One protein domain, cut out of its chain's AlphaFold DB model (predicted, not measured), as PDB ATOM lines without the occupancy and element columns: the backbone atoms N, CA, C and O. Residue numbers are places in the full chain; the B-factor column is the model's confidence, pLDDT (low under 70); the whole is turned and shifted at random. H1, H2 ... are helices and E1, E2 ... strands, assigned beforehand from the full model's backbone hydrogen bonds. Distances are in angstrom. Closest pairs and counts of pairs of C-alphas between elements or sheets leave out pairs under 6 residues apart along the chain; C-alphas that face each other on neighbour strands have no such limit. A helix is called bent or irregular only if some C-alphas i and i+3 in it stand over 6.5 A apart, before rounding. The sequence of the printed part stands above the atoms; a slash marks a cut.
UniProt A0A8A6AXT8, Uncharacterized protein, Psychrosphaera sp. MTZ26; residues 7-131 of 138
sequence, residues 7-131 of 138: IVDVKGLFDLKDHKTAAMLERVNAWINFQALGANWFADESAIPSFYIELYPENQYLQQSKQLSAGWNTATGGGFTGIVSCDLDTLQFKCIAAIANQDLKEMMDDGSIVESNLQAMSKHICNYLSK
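What this domain is: This is residues 7 to 131 of the 138 residues of an uncharacterized protein of Psychrosphaera sp. MTZ26 (UniProt A0A8A6AXT8). A twisted sheet of five strands has the long helix H4 over one face and the short helix H2 over part of the other, while the long helix H1 runs by the sheet's E1 edge and packs on H4. The small helix H3 sits past one end of the sheet and folds back into H4. The printed part has 125 residues, with four named helices and five named strands in the order E1 H1 E2 H2 E3 E4 E5 H3 H4; the sheet's order is E1 E2 E5 E4 E3, mixed, and the class is mixed, helices and strands. The whole is compact, with a radius of gyration of the C-alphas of 14.5 A and spans of 42 by 33 by 27 A.

Where its parts are: E1, residues 7 to 10, begins at C-alpha 7 (179.308, 207.820, 181.390). H1 holds residues 19 to 38 and is 28.6 A long. E2 is residues 50 to 57, 23.6 A, and H2 is residues 58 to 64. E3 is residues 73 to 77; E4, residues 80 to 87, 20.1 A, bends by 62 degrees at residue 83. E5 is residues 92 to 99, 22.2 A. H3 is residues 101 to 109. H4, residues 111 to 129, 28.0 A, ends at C-alpha 129 (180.026, 218.828, 189.053); it is irregular, with C-alphas 112 and 115 7.1 A apart.

How they stand to each other: E1 and E2 are parallel, with N 9 and O 53 2.8 A apart, and E1, H1, E2 form a strand-helix-strand unit, two parallel neighbour strands with a helix between, its crossover left-handed. E2 and E5 are parallel, with N 54 and O 95 2.8 A apart. E3, E4 and E5 form a meander, each strand the antiparallel neighbour of the one before; N 85 and O 94 are 2.9 A apart, N 75 and O 82 2.8 A. E2, H2, E3 form a split unit, with E5 and E4 between its strands, its crossover right-handed. H4 and H2 are on opposite faces, making three layers, helices on both faces of a sheet. H2 is over E5 at a height over the sheet of 8.1 A. H1 only grazes the sheet with residues 21 to 33; its residues 24 to 32 touch H4, closest C-alphas Val 28 and Gln 119, 5.7 A, at a steep tilt of 42 degrees, the same way. H3 only grazes the sheet with residues 101 to 105; H3 and H4 form a helical hairpin, closest C-alphas Met 107 and Val 114, 5.2 A. Every O i to N i+4 pair is within hydrogen-bond range in H1 and H3, against 2 of 3 in H2 and 13 of 15 in H4.

The domain as a whole: The two C-alphas farthest apart, of Ser 46 and Asp 109, are 43.8 A apart. The printed part has no cut, and the link from H1 to E2, 11 residues, is long. Residues 15 to 20, of which 19 and 20 belong to H1, stand free. Mean pLDDT of the printed part is 88.8; residues 15 to 17, 69 and 78 are under 70.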
ATOM      1  N   ILE A   7     179.958 208.163 182.650       93.25
ATOM      2  CA  ILE A   7     179.308 207.820 181.390       93.25
ATOM      3  C   ILE A   7     179.043 209.099 180.604       93.25
ATOM      4  O   ILE A   7     178.370 210.017 181.077       93.25
ATOM      5  N   VAL A   8     179.557 209.135 179.381       90.25
ATOM      6  CA  VAL A   8     179.297 210.161 178.377       90.25
ATOM      7  C   VAL A   8     178.433 209.546 177.289       90.25
ATOM      8  O   VAL A   8     178.764 208.508 176.715       90.25
ATOM      9  N   ASP A   9     177.331 210.220 177.004       89.62
ATOM     10  CA  ASP A   9     176.427 209.926 175.909       89.62
ATOM     11  C   ASP A   9     176.293 211.171 175.029       89.62
ATOM     12  O   ASP A   9     176.232 212.303 175.514       89.62
ATOM     13  N   VAL A  10     176.262 210.972 173.714       86.12
ATOM     14  CA  VAL A  10     176.124 212.061 172.748       86.12
ATOM     15  C   VAL A  10     174.919 211.775 171.880       86.12
ATOM     16  O   VAL A  10     174.925 210.860 171.055       86.12
ATOM     17  N   LYS A  11     173.882 212.594 172.035       83.38
ATOM     18  CA  LYS A  11     172.601 212.374 171.376       83.38
ATOM     19  C   LYS A  11     172.381 213.364 170.248       83.38
ATOM     20  O   LYS A  11     172.671 214.554 170.346       83.38
ATOM     21  N   GLY A  12     171.841 212.845 169.149       73.81
ATOM     22  CA  GLY A  12     171.400 213.655 168.020       73.81
ATOM     23  C   GLY A  12     172.491 214.177 167.092       73.81
ATOM     24  O   GLY A  12     172.147 214.862 166.131       73.81
ATOM     25  N   LEU A  13     173.760 213.859 167.361       74.38
ATOM     26  CA  LEU A  13     174.881 214.105 166.448       74.38
ATOM     27  C   LEU A  13     175.226 212.914 165.574       74.38
ATOM     28  O   LEU A  13     175.598 213.078 164.416       74.38
ATOM     29  N   PHE A  14     175.092 211.724 166.135       74.88
ATOM     30  CA  PHE A  14     175.492 210.494 165.492       74.88
ATOM     31  C   PHE A  14     174.279 209.602 165.276       74.88
ATOM     32  O   PHE A  14     173.290 209.677 166.012       74.88
ATOM     33  N   ASP A  15     174.351 208.751 164.256       65.56
ATOM     34  CA  ASP A  15     173.338 207.724 164.065       65.56
ATOM     35  C   ASP A  15     173.442 206.710 165.215       65.56
ATOM     36  O   ASP A  15     174.505 206.142 165.463       65.56
ATOM     37  N   LEU A  16     172.328 206.462 165.909       56.53
ATOM     38  CA  LEU A  16     172.249 205.544 167.054       56.53
ATOM     39  C   LEU A  16     172.618 204.094 166.688       56.53
ATOM     40  O   LEU A  16     172.787 203.257 167.571       56.53
ATOM     41  N   LYS A  17     172.719 203.776 165.391       63.06
ATOM     42  CA  LYS A  17     173.138 202.464 164.878       63.06
ATOM     43  C   LYS A  17     174.586 202.426 164.383       63.06
ATOM     44  O   LYS A  17     175.016 201.392 163.871       63.06
ATOM     45  N   ASP A  18     175.339 203.517 164.509       76.12
ATOM     46  CA  ASP A  18     176.727 203.565 164.066       76.12
ATOM     47  C   ASP A  18     177.684 202.965 165.109       76.12
ATOM     48  O   ASP A  18     178.009 203.563 166.137       76.12
ATOM     49  N   HIS A  19     178.204 201.778 164.794       74.25
ATOM     50  CA  HIS A  19     179.201 201.088 165.610       74.25
ATOM     51  C   HIS A  19     180.482 201.905 165.835       74.25
ATOM     52  O   HIS A  19     181.127 201.741 166.872       74.25
ATOM     53  N   LYS A  20     180.879 202.773 164.892       79.25
ATOM     54  CA  LYS A  20     182.099 203.584 165.042       79.25
ATOM     55  C   LYS A  20     181.924 204.660 166.102       79.25
ATOM     56  O   LYS A  20     182.823 204.854 166.918       79.25
ATOM     57  N   THR A  21     180.763 205.306 166.105       82.94
ATOM     58  CA  THR A  21     180.385 206.256 167.149       82.94
ATOM     59  C   THR A  21     180.374 205.579 168.515       82.94
ATOM     60  O   THR A  21     181.001 206.089 169.440       82.94
ATOM     61  N   ALA A  22     179.730 204.415 168.641       84.69
ATOM     62  CA  ALA A  22     179.681 203.689 169.910       84.69
ATOM     63  C   ALA A  22     181.092 203.396 170.452       84.69
ATOM     64  O   ALA A  22     181.401 203.732 171.592       84.69
ATOM     65  N   ALA A  23     181.991 202.889 169.600       88.94
ATOM     66  CA  ALA A  23     183.378 202.628 169.983       88.94
ATOM     67  C   ALA A  23     184.160 203.903 170.356       88.94
ATOM     68  O   ALA A  23     185.051 203.857 171.201       88.94
ATOM     69  N   MET A  24     183.873 205.044 169.722       91.31
ATOM     70  CA  MET A  24     184.465 206.332 170.099       91.31
ATOM     71  C   MET A  24     183.973 206.784 171.477       91.31
ATOM     72  O   MET A  24     184.790 207.162 172.309       91.31
ATOM     73  N   LEU A  25     182.668 206.707 171.745       91.00
ATOM     74  CA  LEU A  25     182.105 207.077 173.047       91.00
ATOM     75  C   LEU A  25     182.629 206.178 174.172       91.00
ATOM     76  O   LEU A  25     182.982 206.679 175.234       91.00
ATOM     77  N   GLU A  26     182.793 204.877 173.923       91.75
ATOM     78  CA  GLU A  26     183.463 203.969 174.862       91.75
ATOM     79  C   GLU A  26     184.904 204.408 175.168       91.75
ATOM     80  O   GLU A  26     185.315 204.387 176.330       91.75
ATOM     81  N   ARG A  27     185.666 204.862 174.159       94.25
ATOM     82  CA  ARG A  27     187.016 205.412 174.375       94.25
ATOM     83  C   ARG A  27     186.992 206.708 175.176       94.25
ATOM     84  O   ARG A  27     187.835 206.869 176.056       94.25
ATOM     85  N   VAL A  28     186.039 207.606 174.919       94.69
ATOM     86  CA  VAL A  28     185.855 208.831 175.715       94.69
ATOM     87  C   VAL A  28     185.558 208.470 177.173       94.69
ATOM     88  O   VAL A  28     186.234 208.969 178.072       94.69
ATOM     89  N   ASN A  29     184.625 207.543 177.413       94.25
ATOM     90  CA  ASN A  29     184.275 207.071 178.754       94.25
ATOM     91  C   ASN A  29     185.493 206.487 179.466       94.25
ATOM     92  O   ASN A  29     185.833 206.919 180.568       94.25
ATOM     93  N   ALA A  30     186.195 205.553 178.825       95.12
ATOM     94  CA  ALA A  30     187.399 204.956 179.386       95.12
ATOM     95  C   ALA A  30     188.462 206.020 179.702       95.12
ATOM     96  O   ALA A  30     189.024 206.019 180.795       95.12
ATOM     97  N   TRP A  31     188.704 206.961 178.783       96.88
ATOM     98  CA  TRP A  31     189.688 208.025 178.964       96.88
ATOM     99  C   TRP A  31     189.382 208.893 180.188       96.88
ATOM    100  O   TRP A  31     190.271 209.089 181.016       96.88
ATOM    101  N   ILE A  32     188.139 209.356 180.355       96.31
ATOM    102  CA  ILE A  32     187.756 210.160 181.525       96.31
ATOM    103  C   ILE A  32     187.869 209.352 182.822       96.31
ATOM    104  O   ILE A  32     188.394 209.867 183.808       96.31
ATOM    105  N   ASN A  33     187.450 208.084 182.830       95.06
ATOM    106  CA  ASN A  33     187.601 207.242 184.019       95.06
ATOM    107  C   ASN A  33     189.087 207.032 184.372       95.06
ATOM    108  O   ASN A  33     189.441 207.056 185.548       95.06
ATOM    109  N   PHE A  34     189.985 206.929 183.382       95.69
ATOM    110  CA  PHE A  34     191.431 206.918 183.633       95.69
ATOM    111  C   PHE A  34     191.961 208.243 184.185       95.69
ATOM    112  O   PHE A  34     192.815 208.214 185.071       95.69
ATOM    113  N   GLN A  35     191.462 209.393 183.715       96.56
ATOM    114  CA  GLN A  35     191.813 210.682 184.326       96.56
ATOM    115  C   GLN A  35     191.380 210.716 185.798       96.56
ATOM    116  O   GLN A  35     192.162 211.114 186.656       96.56
ATOM    117  N   ALA A  36     190.176 210.230 186.111       94.62
ATOM    118  CA  ALA A  36     189.655 210.179 187.477       94.62
ATOM    119  C   ALA A  36     190.448 209.226 188.383       94.62
ATOM    120  O   ALA A  36     190.731 209.559 189.535       94.62
ATOM    121  N   LEU A  37     190.896 208.085 187.851       93.00
ATOM    122  CA  LEU A  37     191.846 207.205 188.534       93.00
ATOM    123  C   LEU A  37     193.172 207.924 188.811       93.00
ATOM    124  O   LEU A  37     193.649 207.909 189.943       93.00
ATOM    125  N   GLY A  38     193.739 208.604 187.810       93.00
ATOM    126  CA  GLY A  38     194.966 209.391 187.965       93.00
ATOM    127  C   GLY A  38     194.834 210.543 188.969       93.00
ATOM    128  O   GLY A  38     195.789 210.852 189.679       93.00
ATOM    129  N   ALA A  39     193.645 211.137 189.074       93.81
ATOM    130  CA  ALA A  39     193.305 212.189 190.029       93.81
ATOM    131  C   ALA A  39     192.921 211.661 191.426       93.81
ATOM    132  O   ALA A  39     192.633 212.457 192.325       93.81
ATOM    133  N   ASN A  40     192.951 210.338 191.630       92.88
ATOM    134  CA  ASN A  40     192.643 209.665 192.890       92.88
ATOM    135  C   ASN A  40     191.174 209.815 193.347       92.88
ATOM    136  O   ASN A  40     190.896 209.849 194.543       92.88
ATOM    137  N   TRP A  41     190.217 209.894 192.412       92.44
ATOM    138  CA  TRP A  41     188.775 209.999 192.727       92.44
ATOM    139  C   TRP A  41     188.180 208.715 193.316       92.44
ATOM    140  O   TRP A  41     187.097 208.740 193.885       92.44
ATOM    141  N   PHE A  42     188.906 207.606 193.197       89.69
ATOM    142  CA  PHE A  42     188.518 206.277 193.671       89.69
ATOM    143  C   PHE A  42     189.246 205.874 194.959       89.69
ATOM    144  O   PHE A  42     189.268 204.701 195.311       89.69
ATOM    145  N   ALA A  43     189.890 206.830 195.639       86.75
ATOM    146  CA  ALA A  43     190.650 206.562 196.859       86.75
ATOM    147  C   ALA A  43     189.781 205.997 197.988       86.75
ATOM    148  O   ALA A  43     190.250 205.185 198.783       86.75
ATOM    149  N   ASP A  44     188.530 206.454 198.055       86.56
ATOM    150  CA  ASP A  44     187.509 205.934 198.952       86.56
ATOM    151  C   ASP A  44     186.480 205.144 198.141       86.56
ATOM    152  O   ASP A  44     185.589 205.703 197.500       86.56
ATOM    153  N   GLU A  45     186.608 203.820 198.178       83.94
ATOM    154  CA  GLU A  45     185.716 202.902 197.466       83.94
ATOM    155  C   GLU A  45     184.264 202.953 197.979       83.94
ATOM    156  O   GLU A  45     183.356 202.494 197.289       83.94
ATOM    157  N   SER A  46     184.019 203.527 199.165       84.25
ATOM    158  CA  SER A  46     182.669 203.697 199.717       84.25
ATOM    159  C   SER A  46     181.948 204.954 199.217       84.25
ATOM    160  O   SER A  46     180.738 205.079 199.405       84.25
ATOM    161  N   ALA A  47     182.675 205.864 198.561       85.25
ATOM    162  CA  ALA A  47     182.201 207.189 198.173       85.25
ATOM    163  C   ALA A  47     182.615 207.549 196.733       85.25
ATOM    164  O   ALA A  47     183.098 208.648 196.462       85.25
ATOM    165  N   ILE A  48     182.432 206.616 195.793       90.88
ATOM    166  CA  ILE A  48     182.771 206.831 194.382       90.88
ATOM    167  C   ILE A  48     181.673 207.667 193.701       90.88
ATOM    168  O   ILE A  48     180.540 207.191 193.570       90.88
ATOM    169  N   PRO A  49     181.976 208.880 193.206       92.88
ATOM    170  CA  PRO A  49     181.000 209.684 192.489       92.88
ATOM    171  C   PRO A  49     180.698 209.109 191.103       92.88
ATOM    172  O   PRO A  49     181.597 208.715 190.358       92.88
ATOM    173  N   SER A  50     179.415 209.100 190.744       94.75
ATOM    174  CA  SER A  50     178.926 208.643 189.442       94.75
ATOM    175  C   SER A  50     178.423 209.819 188.612       94.75
ATOM    176  O   SER A  50     177.648 210.643 189.100       94.75
ATOM    177  N   PHE A  51     178.833 209.890 187.349       95.56
ATOM    178  CA  PHE A  51     178.525 211.000 186.453       95.56
ATOM    179  C   PHE A  51     177.849 210.497 185.184       95.56
ATOM    180  O   PHE A  51     178.379 209.635 184.488       95.56
ATOM    181  N   TYR A  52     176.717 211.102 184.849       95.56
ATOM    182  CA  TYR A  52     175.985 210.854 183.613       95.56
ATOM    183  C   TYR A  52     175.925 212.152 182.820       95.56
ATOM    184  O   TYR A  52     175.272 213.111 183.235       95.56
ATOM    185  N   ILE A  53     176.631 212.196 181.697       95.25
ATOM    186  CA  ILE A  53     176.766 213.385 180.863       95.25
ATOM    187  C   ILE A  53     176.105 213.098 179.525       95.25
ATOM    188  O   ILE A  53     176.573 212.252 178.774       95.25
ATOM    189  N   GLU A  54     175.042 213.830 179.213       93.75
ATOM    190  CA  GLU A  54     174.426 213.821 177.894       93.75
ATOM    191  C   GLU A  54     174.777 215.108 177.145       93.75
ATOM    192  O   GLU A  54     174.520 216.216 177.624       93.75
ATOM    193  N   LEU A  55     175.333 214.967 175.948       92.62
ATOM    194  CA  LEU A  55     175.688 216.084 175.084       92.62
ATOM    195  C   LEU A  55     174.740 216.140 173.884       92.62
ATOM    196  O   LEU A  55     174.527 215.134 173.207       92.62
ATOM    197  N   TYR A  56     174.190 217.322 173.609       91.94
ATOM    198  CA  TYR A  56     173.253 217.551 172.509       91.94
ATOM    199  C   TYR A  56     173.655 218.767 171.669       91.94
ATOM    200  O   TYR A  56     174.169 219.743 172.217       91.94
ATOM    201  N   PRO A  57     173.313 218.798 170.369       90.50
ATOM    202  CA  PRO A  57     173.269 220.047 169.611       90.50
ATOM    203  C   PRO A  57     172.364 221.070 170.301       90.50
ATOM    204  O   PRO A  57     171.313 220.692 170.825       90.50
ATOM    205  N   GLU A  58     172.697 222.363 170.228       89.69
ATOM    206  CA  GLU A  58     171.941 223.441 170.895       89.69
ATOM    207  C   GLU A  58     170.420 223.352 170.694       89.69
ATOM    208  O   GLU A  58     169.652 223.439 171.652       89.69
ATOM    209  N   ASN A  59     169.962 223.121 169.459       87.94
ATOM    210  CA  ASN A  59     168.531 223.033 169.159       87.94
ATOM    211  C   ASN A  59     167.834 221.887 169.904       87.94
ATOM    212  O   ASN A  59     166.693 222.043 170.341       87.94
ATOM    213  N   GLN A  60     168.502 220.742 170.045       88.50
ATOM    214  CA  GLN A  60     167.960 219.585 170.758       88.50
ATOM    215  C   GLN A  60     168.078 219.772 172.271       88.50
ATOM    216  O   GLN A  60     167.123 219.494 172.993       88.50
ATOM    217  N   TYR A  61     169.193 220.338 172.739       91.31
ATOM    218  CA  TYR A  61     169.368 220.750 174.129       91.31
ATOM    219  C   TYR A  61     168.216 221.653 174.592       91.31
ATOM    220  O   TYR A  61     167.589 221.371 175.607       91.31
ATOM    221  N   LEU A  62     167.868 222.686 173.815       89.00
ATOM    222  CA  LEU A  62     166.776 223.612 174.143       89.00
ATOM    223  C   LEU A  62     165.399 222.939 174.203       89.00
ATOM    224  O   LEU A  62     164.484 223.467 174.839       89.00
ATOM    225  N   GLN A  63     165.205 221.819 173.505       87.44
ATOM    226  CA  GLN A  63     163.974 221.035 173.599       87.44
ATOM    227  C   GLN A  63     163.966 220.202 174.881       87.44
ATOM    228  O   GLN A  63     162.976 220.235 175.608       87.44
ATOM    229  N   GLN A  64     165.076 219.523 175.183       85.50
ATOM    230  CA  GLN A  64     165.227 218.718 176.397       85.50
ATOM    231  C   GLN A  64     165.143 219.578 177.660       85.50
ATOM    232  O   GLN A  64     164.413 219.252 178.594       85.50
ATOM    233  N   SER A  65     165.804 220.739 177.667       83.62
ATOM    234  CA  SER A  65     165.854 221.641 178.819       83.62
ATOM    235  C   SER A  65     164.478 222.162 179.239       83.62
ATOM    236  O   SER A  65     164.269 222.474 180.406       83.62
ATOM    237  N   LYS A  66     163.522 222.241 178.305       82.31
ATOM    238  CA  LYS A  66     162.143 222.682 178.574       82.31
ATOM    239  C   LYS A  66     161.267 221.602 179.201       82.31
ATOM    240  O   LYS A  66     160.213 221.930 179.737       82.31
ATOM    241  N   GLN A  67     161.658 220.336 179.087       80.50
ATOM    242  CA  GLN A  67     160.878 219.201 179.586       80.50
ATOM    243  C   GLN A  67     161.239 218.823 181.026       80.50
ATOM    244  O   GLN A  67     160.554 218.001 181.632       80.50
ATOM    245  N   LEU A  68     162.304 219.406 181.576       78.06
ATOM    246  CA  LEU A  68     162.858 218.985 182.856       78.06
ATOM    247  C   LEU A  68     162.192 219.712 184.028       78.06
ATOM    248  O   LEU A  68     161.860 220.895 183.965       78.06
ATOM    249  N   SER A  69     161.939 218.939 185.082       67.25
ATOM    250  CA  SER A  69     161.154 219.299 186.261       67.25
ATOM    251  C   SER A  69     162.029 219.827 187.412       67.25
ATOM    252  O   SER A  69     163.221 220.094 187.249       67.25
ATOM    253  N   ALA A  70     161.429 219.996 188.596       75.06
ATOM    254  CA  ALA A  70     162.127 220.384 189.821       75.06
ATOM    255  C   ALA A  70     163.313 219.446 190.135       75.06
ATOM    256  O   ALA A  70     163.184 218.229 190.031       75.06
ATOM    257  N   GLY A  71     164.450 220.019 190.544       81.00
ATOM    258  CA  GLY A  71     165.688 219.282 190.855       81.00
ATOM    259  C   GLY A  71     166.810 219.441 189.821       81.00
ATOM    260  O   GLY A  71     167.923 218.966 190.053       81.00
ATOM    261  N   TRP A  72     166.543 220.137 188.712       91.50
ATOM    262  CA  TRP A  72     167.552 220.561 187.741       91.50
ATOM    263  C   TRP A  72     167.871 222.045 187.898       91.50
ATOM    264  O   TRP A  72     166.974 222.871 188.063       91.50
ATOM    265  N   ASN A  73     169.154 222.387 187.811       90.25
ATOM    266  CA  ASN A  73     169.647 223.756 187.878       90.25
ATOM    267  C   ASN A  73     170.412 224.098 186.605       90.25
ATOM    268  O   ASN A  73     171.170 223.278 186.092       90.25
ATOM    269  N   THR A  74     170.257 225.325 186.117       90.19
ATOM    270  CA  THR A  74     171.086 225.831 185.022       90.19
ATOM    271  C   THR A  74     172.535 225.957 185.482       90.19
ATOM    272  O   THR A  74     172.817 226.563 186.514       90.19
ATOM    273  N   ALA A  75     173.454 225.411 184.692       88.56
ATOM    274  CA  ALA A  75     174.888 225.557 184.855       88.56
ATOM    275  C   ALA A  75     175.442 226.384 183.692       88.56
ATOM    276  O   ALA A  75     175.411 225.971 182.530       88.56
ATOM    277  N   THR A  76     175.946 227.569 184.025       78.94
ATOM    278  CA  THR A  76     176.712 228.426 183.121       78.94
ATOM    279  C   THR A  76     178.059 228.706 183.778       78.94
ATOM    280  O   THR A  76     178.153 229.417 184.777       78.94
ATOM    281  N   GLY A  77     179.118 228.081 183.267       70.25
ATOM    282  CA  GLY A  77     180.448 228.149 183.869       70.25
ATOM    283  C   GLY A  77     181.294 226.930 183.517       70.25
ATOM    284  O   GLY A  77     180.779 225.925 183.045       70.25
ATOM    285  N   GLY A  78     182.613 227.024 183.695       66.62
ATOM    286  CA  GLY A  78     183.514 225.900 183.413       66.62
ATOM    287  C   GLY A  78     183.660 225.539 181.929       66.62
ATOM    288  O   GLY A  78     184.149 224.460 181.633       66.62
ATOM    289  N   GLY A  79     183.256 226.416 181.004       80.44
ATOM    290  CA  GLY A  79     183.410 226.196 179.559       80.44
ATOM    291  C   GLY A  79     182.254 225.455 178.881       80.44
ATOM    292  O   GLY A  79     182.366 225.149 177.702       80.44
ATOM    293  N   PHE A  80     181.139 225.198 179.576       88.44
ATOM    294  CA  PHE A  80     179.937 224.613 178.972       88.44
ATOM    295  C   PHE A  80     178.661 225.361 179.384       88.44
ATOM    296  O   PHE A  80     178.627 226.098 180.374       88.44
ATOM    297  N   THR A  81     177.600 225.163 178.600       90.88
ATOM    298  CA  THR A  81     176.233 225.568 178.949       90.88
ATOM    299  C   THR A  81     175.387 224.318 179.094       90.88
ATOM    300  O   THR A  81     175.346 223.489 178.186       90.88
ATOM    301  N   GLY A  82     174.700 224.177 180.221       93.31
ATOM    302  CA  GLY A  82     173.859 223.016 180.449       93.31
ATOM    303  C   GLY A  82     172.925 223.165 181.633       93.31
ATOM    304  O   GLY A  82     172.790 224.225 182.244       93.31
ATOM    305  N   ILE A  83     172.296 222.055 181.966       93.81
ATOM    306  CA  ILE A  83     171.498 221.861 183.168       93.81
ATOM    307  C   ILE A  83     172.034 220.647 183.904       93.81
ATOM    308  O   ILE A  83     172.488 219.678 183.291       93.81
ATOM    309  N   VAL A  84     172.008 220.718 185.226       94.31
ATOM    310  CA  VAL A  84     172.615 219.718 186.097       94.31
ATOM    311  C   VAL A  84     171.668 219.319 187.213       94.31
ATOM    312  O   VAL A  84     170.882 220.136 187.696       94.31
ATOM    313  N   SER A  85     171.770 218.070 187.641       93.69
ATOM    314  CA  SER A  85     171.137 217.555 188.848       93.69
ATOM    315  C   SER A  85     172.213 216.861 189.671       93.69
ATOM    316  O   SER A  85     172.908 215.983 189.158       93.69
ATOM    317  N   CYS A  86     172.393 217.302 190.912       92.81
ATOM    318  CA  CYS A  86     173.430 216.802 191.805       92.81
ATOM    319  C   CYS A  86     172.764 216.233 193.052       92.81
ATOM    320  O   CYS A  86     172.047 216.954 193.746       92.81
ATOM    321  N   ASP A  87     173.029 214.966 193.333       92.31
ATOM    322  CA  ASP A  87     172.648 214.300 194.567       92.31
ATOM    323  C   ASP A  87     173.926 213.981 195.349       92.31
ATOM    324  O   ASP A  87     174.724 213.137 194.944       92.31
ATOM    325  N   LEU A  88     174.139 214.706 196.448       90.69
ATOM    326  CA  LEU A  88     175.318 214.544 197.297       90.69
ATOM    327  C   LEU A  88     175.188 213.366 198.268       90.69
ATOM    328  O   LEU A  88     176.211 212.883 198.744       90.69
ATOM    329  N   ASP A  89     173.972 212.886 198.536       90.25
ATOM    330  CA  ASP A  89     173.753 211.742 199.424       90.25
ATOM    331  C   ASP A  89     174.118 210.437 198.707       90.25
ATOM    332  O   ASP A  89     174.683 209.524 199.306       90.25
ATOM    333  N   THR A  90     173.817 210.357 197.406       90.94
ATOM    334  CA  THR A  90     174.144 209.193 196.563       90.94
ATOM    335  C   THR A  90     175.372 209.396 195.675       90.94
ATOM    336  O   THR A  90     175.760 208.474 194.957       90.94
ATOM    337  N   LEU A  91     175.981 210.587 195.713       93.12
ATOM    338  CA  LEU A  91     177.084 211.010 194.842       93.12
ATOM    339  C   LEU A  91     176.778 210.808 193.348       93.12
ATOM    340  O   LEU A  91     177.662 210.479 192.553       93.12
ATOM    341  N   GLN A  92     175.518 211.007 192.961       93.94
ATOM    342  CA  GLN A  92     175.073 210.917 191.576       93.94
ATOM    343  C   GLN A  92     174.938 212.303 190.960       93.94
ATOM    344  O   GLN A  92     174.163 213.150 191.408       93.94
ATOM    345  N   PHE A  93     175.652 212.509 189.860       94.62
ATOM    346  CA  PHE A  93     175.682 213.764 189.131       94.62
ATOM    347  C   PHE A  93     175.200 213.535 187.708       94.62
ATOM    348  O   PHE A  93     175.698 212.672 186.988       94.62
ATOM    349  N   LYS A  94     174.214 214.319 187.283       94.81
ATOM    350  CA  LYS A  94     173.656 214.263 185.934       94.81
ATOM    351  C   LYS A  94     173.813 215.613 185.272       94.81
ATOM    352  O   LYS A  94     173.554 216.642 185.893       94.81
ATOM    353  N   CYS A  95     174.206 215.610 184.010       94.94
ATOM    354  CA  CYS A  95     174.325 216.810 183.207       94.94
ATOM    355  C   CYS A  95     173.747 216.572 181.820       94.94
ATOM    356  O   CYS A  95     174.029 215.562 181.187       94.94
ATOM    357  N   ILE A  96     172.957 217.533 181.357       94.31
ATOM    358  CA  ILE A  96     172.564 217.655 179.960       94.31
ATOM    359  C   ILE A  96     173.173 218.966 179.478       94.31
ATOM    360  O   ILE A  96     172.807 220.034 179.973       94.31
ATOM    361  N   ALA A  97     174.122 218.895 178.553       93.81
ATOM    362  CA  ALA A  97     174.858 220.056 178.070       93.81
ATOM    363  C   ALA A  97     174.687 220.256 176.564       93.81
ATOM    364  O   ALA A  97     174.531 219.312 175.786       93.81
ATOM    365  N   ALA A  98     174.723 221.524 176.167       93.19
ATOM    366  CA  ALA A  98     174.767 221.922 174.776       93.19
ATOM    367  C   ALA A  98     176.205 221.845 174.256       93.19
ATOM    368  O   ALA A  98     177.129 222.377 174.871       93.19
ATOM    369  N   ILE A  99     176.368 221.246 173.084       92.06
ATOM    370  CA  ILE A  99     177.536 221.435 172.228       92.06
ATOM    371  C   ILE A  99     177.285 222.714 171.443       92.06
ATOM    372  O   ILE A  99     176.279 222.805 170.732       92.06
ATOM    373  N   ALA A 100     178.172 223.701 171.591       89.75
ATOM    374  CA  ALA A 100     178.019 224.970 170.901       89.75
ATOM    375  C   ALA A 100     178.040 224.752 169.384       89.75
ATOM    376  O   ALA A 100     178.798 223.929 168.868       89.75
ATOM    377  N   ASN A 101     177.230 225.511 168.646       89.69
ATOM    378  CA  ASN A 101     177.141 225.349 167.190       89.69
ATOM    379  C   ASN A 101     178.489 225.564 166.483       89.69
ATOM    380  O   ASN A 101     178.720 224.985 165.423       89.69
ATOM    381  N   GLN A 102     179.367 226.395 167.056       90.06
ATOM    382  CA  GLN A 102     180.720 226.591 166.543       90.06
ATOM    383  C   GLN A 102     181.562 225.317 166.687       90.06
ATOM    384  O   GLN A 102     182.060 224.826 165.678       90.06
ATOM    385  N   ASP A 103     181.649 224.749 167.892       89.81
ATOM    386  CA  ASP A 103     182.402 223.512 168.147       89.81
ATOM    387  C   ASP A 103     181.859 222.361 167.300       89.81
ATOM    388  O   ASP A 103     182.608 221.562 166.740       89.81
ATOM    389  N   LEU A 104     180.531 222.297 167.163       89.25
ATOM    390  CA  LEU A 104     179.881 221.317 166.310       89.25
ATOM    391  C   LEU A 104     180.290 221.474 164.845       89.25
ATOM    392  O   LEU A 104     180.602 220.488 164.185       89.25
ATOM    393  N   LYS A 105     180.305 222.704 164.333       90.12
ATOM    394  CA  LYS A 105     180.744 222.968 162.966       90.12
ATOM    395  C   LYS A 105     182.198 222.540 162.762       90.12
ATOM    396  O   LYS A 105     182.484 221.862 161.785       90.12
ATOM    397  N   GLU A 106     183.086 222.881 163.690       90.94
ATOM    398  CA  GLU A 106     184.500 222.491 163.624       90.94
ATOM    399  C   GLU A 106     184.659 220.962 163.620       90.94
ATOM    400  O   GLU A 106     185.388 220.420 162.795       90.94
ATOM    401  N   MET A 107     183.903 220.255 164.464       89.75
ATOM    402  CA  MET A 107     183.849 218.788 164.496       89.75
ATOM    403  C   MET A 107     183.293 218.157 163.208       89.75
ATOM    404  O   MET A 107     183.677 217.045 162.847       89.75
ATOM    405  N   MET A 108     182.374 218.839 162.522       85.81
ATOM    406  CA  MET A 108     181.852 218.397 161.225       85.81
ATOM    407  C   MET A 108     182.843 218.654 160.084       85.81
ATOM    408  O   MET A 108     182.912 217.849 159.154       85.81
ATOM    409  N   ASP A 109     183.589 219.757 160.153       90.81
ATOM    410  CA  ASP A 109     184.595 220.140 159.161       90.81
ATOM    411  C   ASP A 109     185.867 219.270 159.288       90.81
ATOM    412  O   ASP A 109     186.488 218.935 158.276       90.81
ATOM    413  N   ASP A 110     186.220 218.846 160.507       89.94
ATOM    414  CA  ASP A 110     187.320 217.922 160.796       89.94
ATOM    415  C   ASP A 110     186.895 216.818 161.784       89.94
ATOM    416  O   ASP A 110     186.848 216.992 163.001       89.94
ATOM    417  N   GLY A 111     186.649 215.615 161.263       85.31
ATOM    418  CA  GLY A 111     186.268 214.466 162.086       85.31
ATOM    419  C   GLY A 111     187.359 213.980 163.055       85.31
ATOM    420  O   GLY A 111     187.056 213.215 163.971       85.31
ATOM    421  N   SER A 112     188.622 214.386 162.876       89.88
ATOM    422  CA  SER A 112     189.732 213.934 163.726       89.88
ATOM    423  C   SER A 112     189.746 214.591 165.108       89.88
ATOM    424  O   SER A 112     190.277 214.003 166.050       89.88
ATOM    425  N   ILE A 113     189.114 215.761 165.254       92.31
ATOM    426  CA  ILE A 113     189.073 216.516 166.517       92.31
ATOM    427  C   ILE A 113     187.857 216.183 167.391       92.31
ATOM    428  O   ILE A 113     187.780 216.627 168.539       92.31
ATOM    429  N   VAL A 114     186.913 215.389 166.874       91.19
ATOM    430  CA  VAL A 114     185.659 215.037 167.563       91.19
ATOM    431  C   VAL A 114     185.943 214.394 168.919       91.19
ATOM    432  O   VAL A 114     185.439 214.851 169.942       91.19
ATOM    433  N   GLU A 115     186.789 213.362 168.948       93.25
ATOM    434  CA  GLU A 115     187.081 212.618 170.177       93.25
ATOM    435  C   GLU A 115     187.745 213.513 171.237       93.25
ATOM    436  O   GLU A 115     187.309 213.521 172.387       93.25
ATOM    437  N   SER A 116     188.735 214.327 170.849       94.31
ATOM    438  CA  SER A 116     189.418 215.246 171.770       94.31
ATOM    439  C   SER A 116     188.501 216.344 172.308       94.31
ATOM    440  O   SER A 116     188.605 216.704 173.481       94.31
ATOM    441  N   ASN A 117     187.579 216.857 171.487       93.12
ATOM    442  CA  ASN A 117     186.623 217.874 171.924       93.12
ATOM    443  C   ASN A 117     185.625 217.298 172.931       93.12
ATOM    444  O   ASN A 117     185.407 217.894 173.986       93.12
ATOM    445  N   LEU A 118     185.077 216.108 172.664       93.56
ATOM    446  CA  LEU A 118     184.183 215.430 173.606       93.56
ATOM    447  C   LEU A 118     184.896 215.093 174.924       93.56
ATOM    448  O   LEU A 118     184.332 215.301 175.996       93.56
ATOM    449  N   GLN A 119     186.154 214.646 174.863       95.12
ATOM    450  CA  GLN A 119     186.989 214.428 176.049       95.12
ATOM    451  C   GLN A 119     187.151 215.705 176.884       95.12
ATOM    452  O   GLN A 119     186.930 215.683 178.098       95.12
ATOM    453  N   ALA A 120     187.498 216.825 176.245       93.69
ATOM    454  CA  ALA A 120     187.669 218.107 176.921       93.69
ATOM    455  C   ALA A 120     186.362 218.593 177.566       93.69
ATOM    456  O   ALA A 120     186.356 218.951 178.745       93.69
ATOM    457  N   MET A 121     185.246 218.544 176.831       93.69
ATOM    458  CA  MET A 121     183.927 218.923 177.348       93.69
ATOM    459  C   MET A 121     183.534 218.086 178.567       93.69
ATOM    460  O   MET A 121     183.183 218.640 179.609       93.69
ATOM    461  N   SER A 122     183.639 216.760 178.476       94.44
ATOM    462  CA  SER A 122     183.276 215.872 179.582       94.44
ATOM    463  C   SER A 122     184.171 216.072 180.802       94.44
ATOM    464  O   SER A 122     183.672 216.113 181.924       94.44
ATOM    465  N   LYS A 123     185.474 216.301 180.606       94.75
ATOM    466  CA  LYS A 123     186.400 216.662 181.688       94.75
ATOM    467  C   LYS A 123     185.992 217.965 182.385       94.75
ATOM    468  O   LYS A 123     185.973 218.025 183.615       94.75
ATOM    469  N   HIS A 124     185.641 218.998 181.621       93.50
ATOM    470  CA  HIS A 124     185.163 220.268 182.170       93.50
ATOM    471  C   HIS A 124     183.876 220.106 182.986       93.50
ATOM    472  O   HIS A 124     183.775 220.645 184.088       93.50
ATOM    473  N   ILE A 125     182.929 219.319 182.476       95.00
ATOM    474  CA  ILE A 125     181.668 219.018 183.156       95.00
ATOM    475  C   ILE A 125     181.924 218.249 184.457       95.00
ATOM    476  O   ILE A 125     181.425 218.657 185.503       95.00
ATOM    477  N   CYS A 126     182.743 217.193 184.433       94.44
ATOM    478  CA  CYS A 126     183.104 216.433 185.633       94.44
ATOM    479  C   CYS A 126     183.723 217.327 186.711       94.44
ATOM    480  O   CYS A 126     183.249 217.318 187.843       94.44
ATOM    481  N   ASN A 127     184.722 218.144 186.357       93.75
ATOM    482  CA  ASN A 127     185.369 219.074 187.290       93.75
ATOM    483  C   ASN A 127     184.392 220.113 187.862       93.75
ATOM    484  O   ASN A 127     184.515 220.518 189.017       93.75
ATOM    485  N   TYR A 128     183.415 220.559 187.069       93.75
ATOM    486  CA  TYR A 128     182.382 221.473 187.548       93.75
ATOM    487  C   TYR A 128     181.430 220.797 188.543       93.75
ATOM    488  O   TYR A 128     181.102 221.384 189.574       93.75
ATOM    489  N   LEU A 129     180.978 219.581 188.234       92.56
ATOM    490  CA  LEU A 129     180.026 218.828 189.053       92.56
ATOM    491  C   LEU A 129     180.650 218.345 190.366       92.56
ATOM    492  O   LEU A 129     179.967 218.312 191.385       92.56
ATOM    493  N   SER A 130     181.942 218.012 190.357       91.38
ATOM    494  CA  SER A 130     182.666 217.506 191.526       91.38
ATOM    495  C   SER A 130     183.272 218.591 192.418       91.38
ATOM    496  O   SER A 130     183.892 218.266 193.431       91.38
ATOM    497  N   LYS A 131     183.100 219.877 192.084       89.12
ATOM    498  CA  LYS A 131     183.779 220.997 192.766       89.12
ATOM    499  C   LYS A 131     183.560 221.028 194.285       89.12
ATOM    500  O   LYS A 131     184.445 221.453 195.023       89.12
TER     501      LYS A 131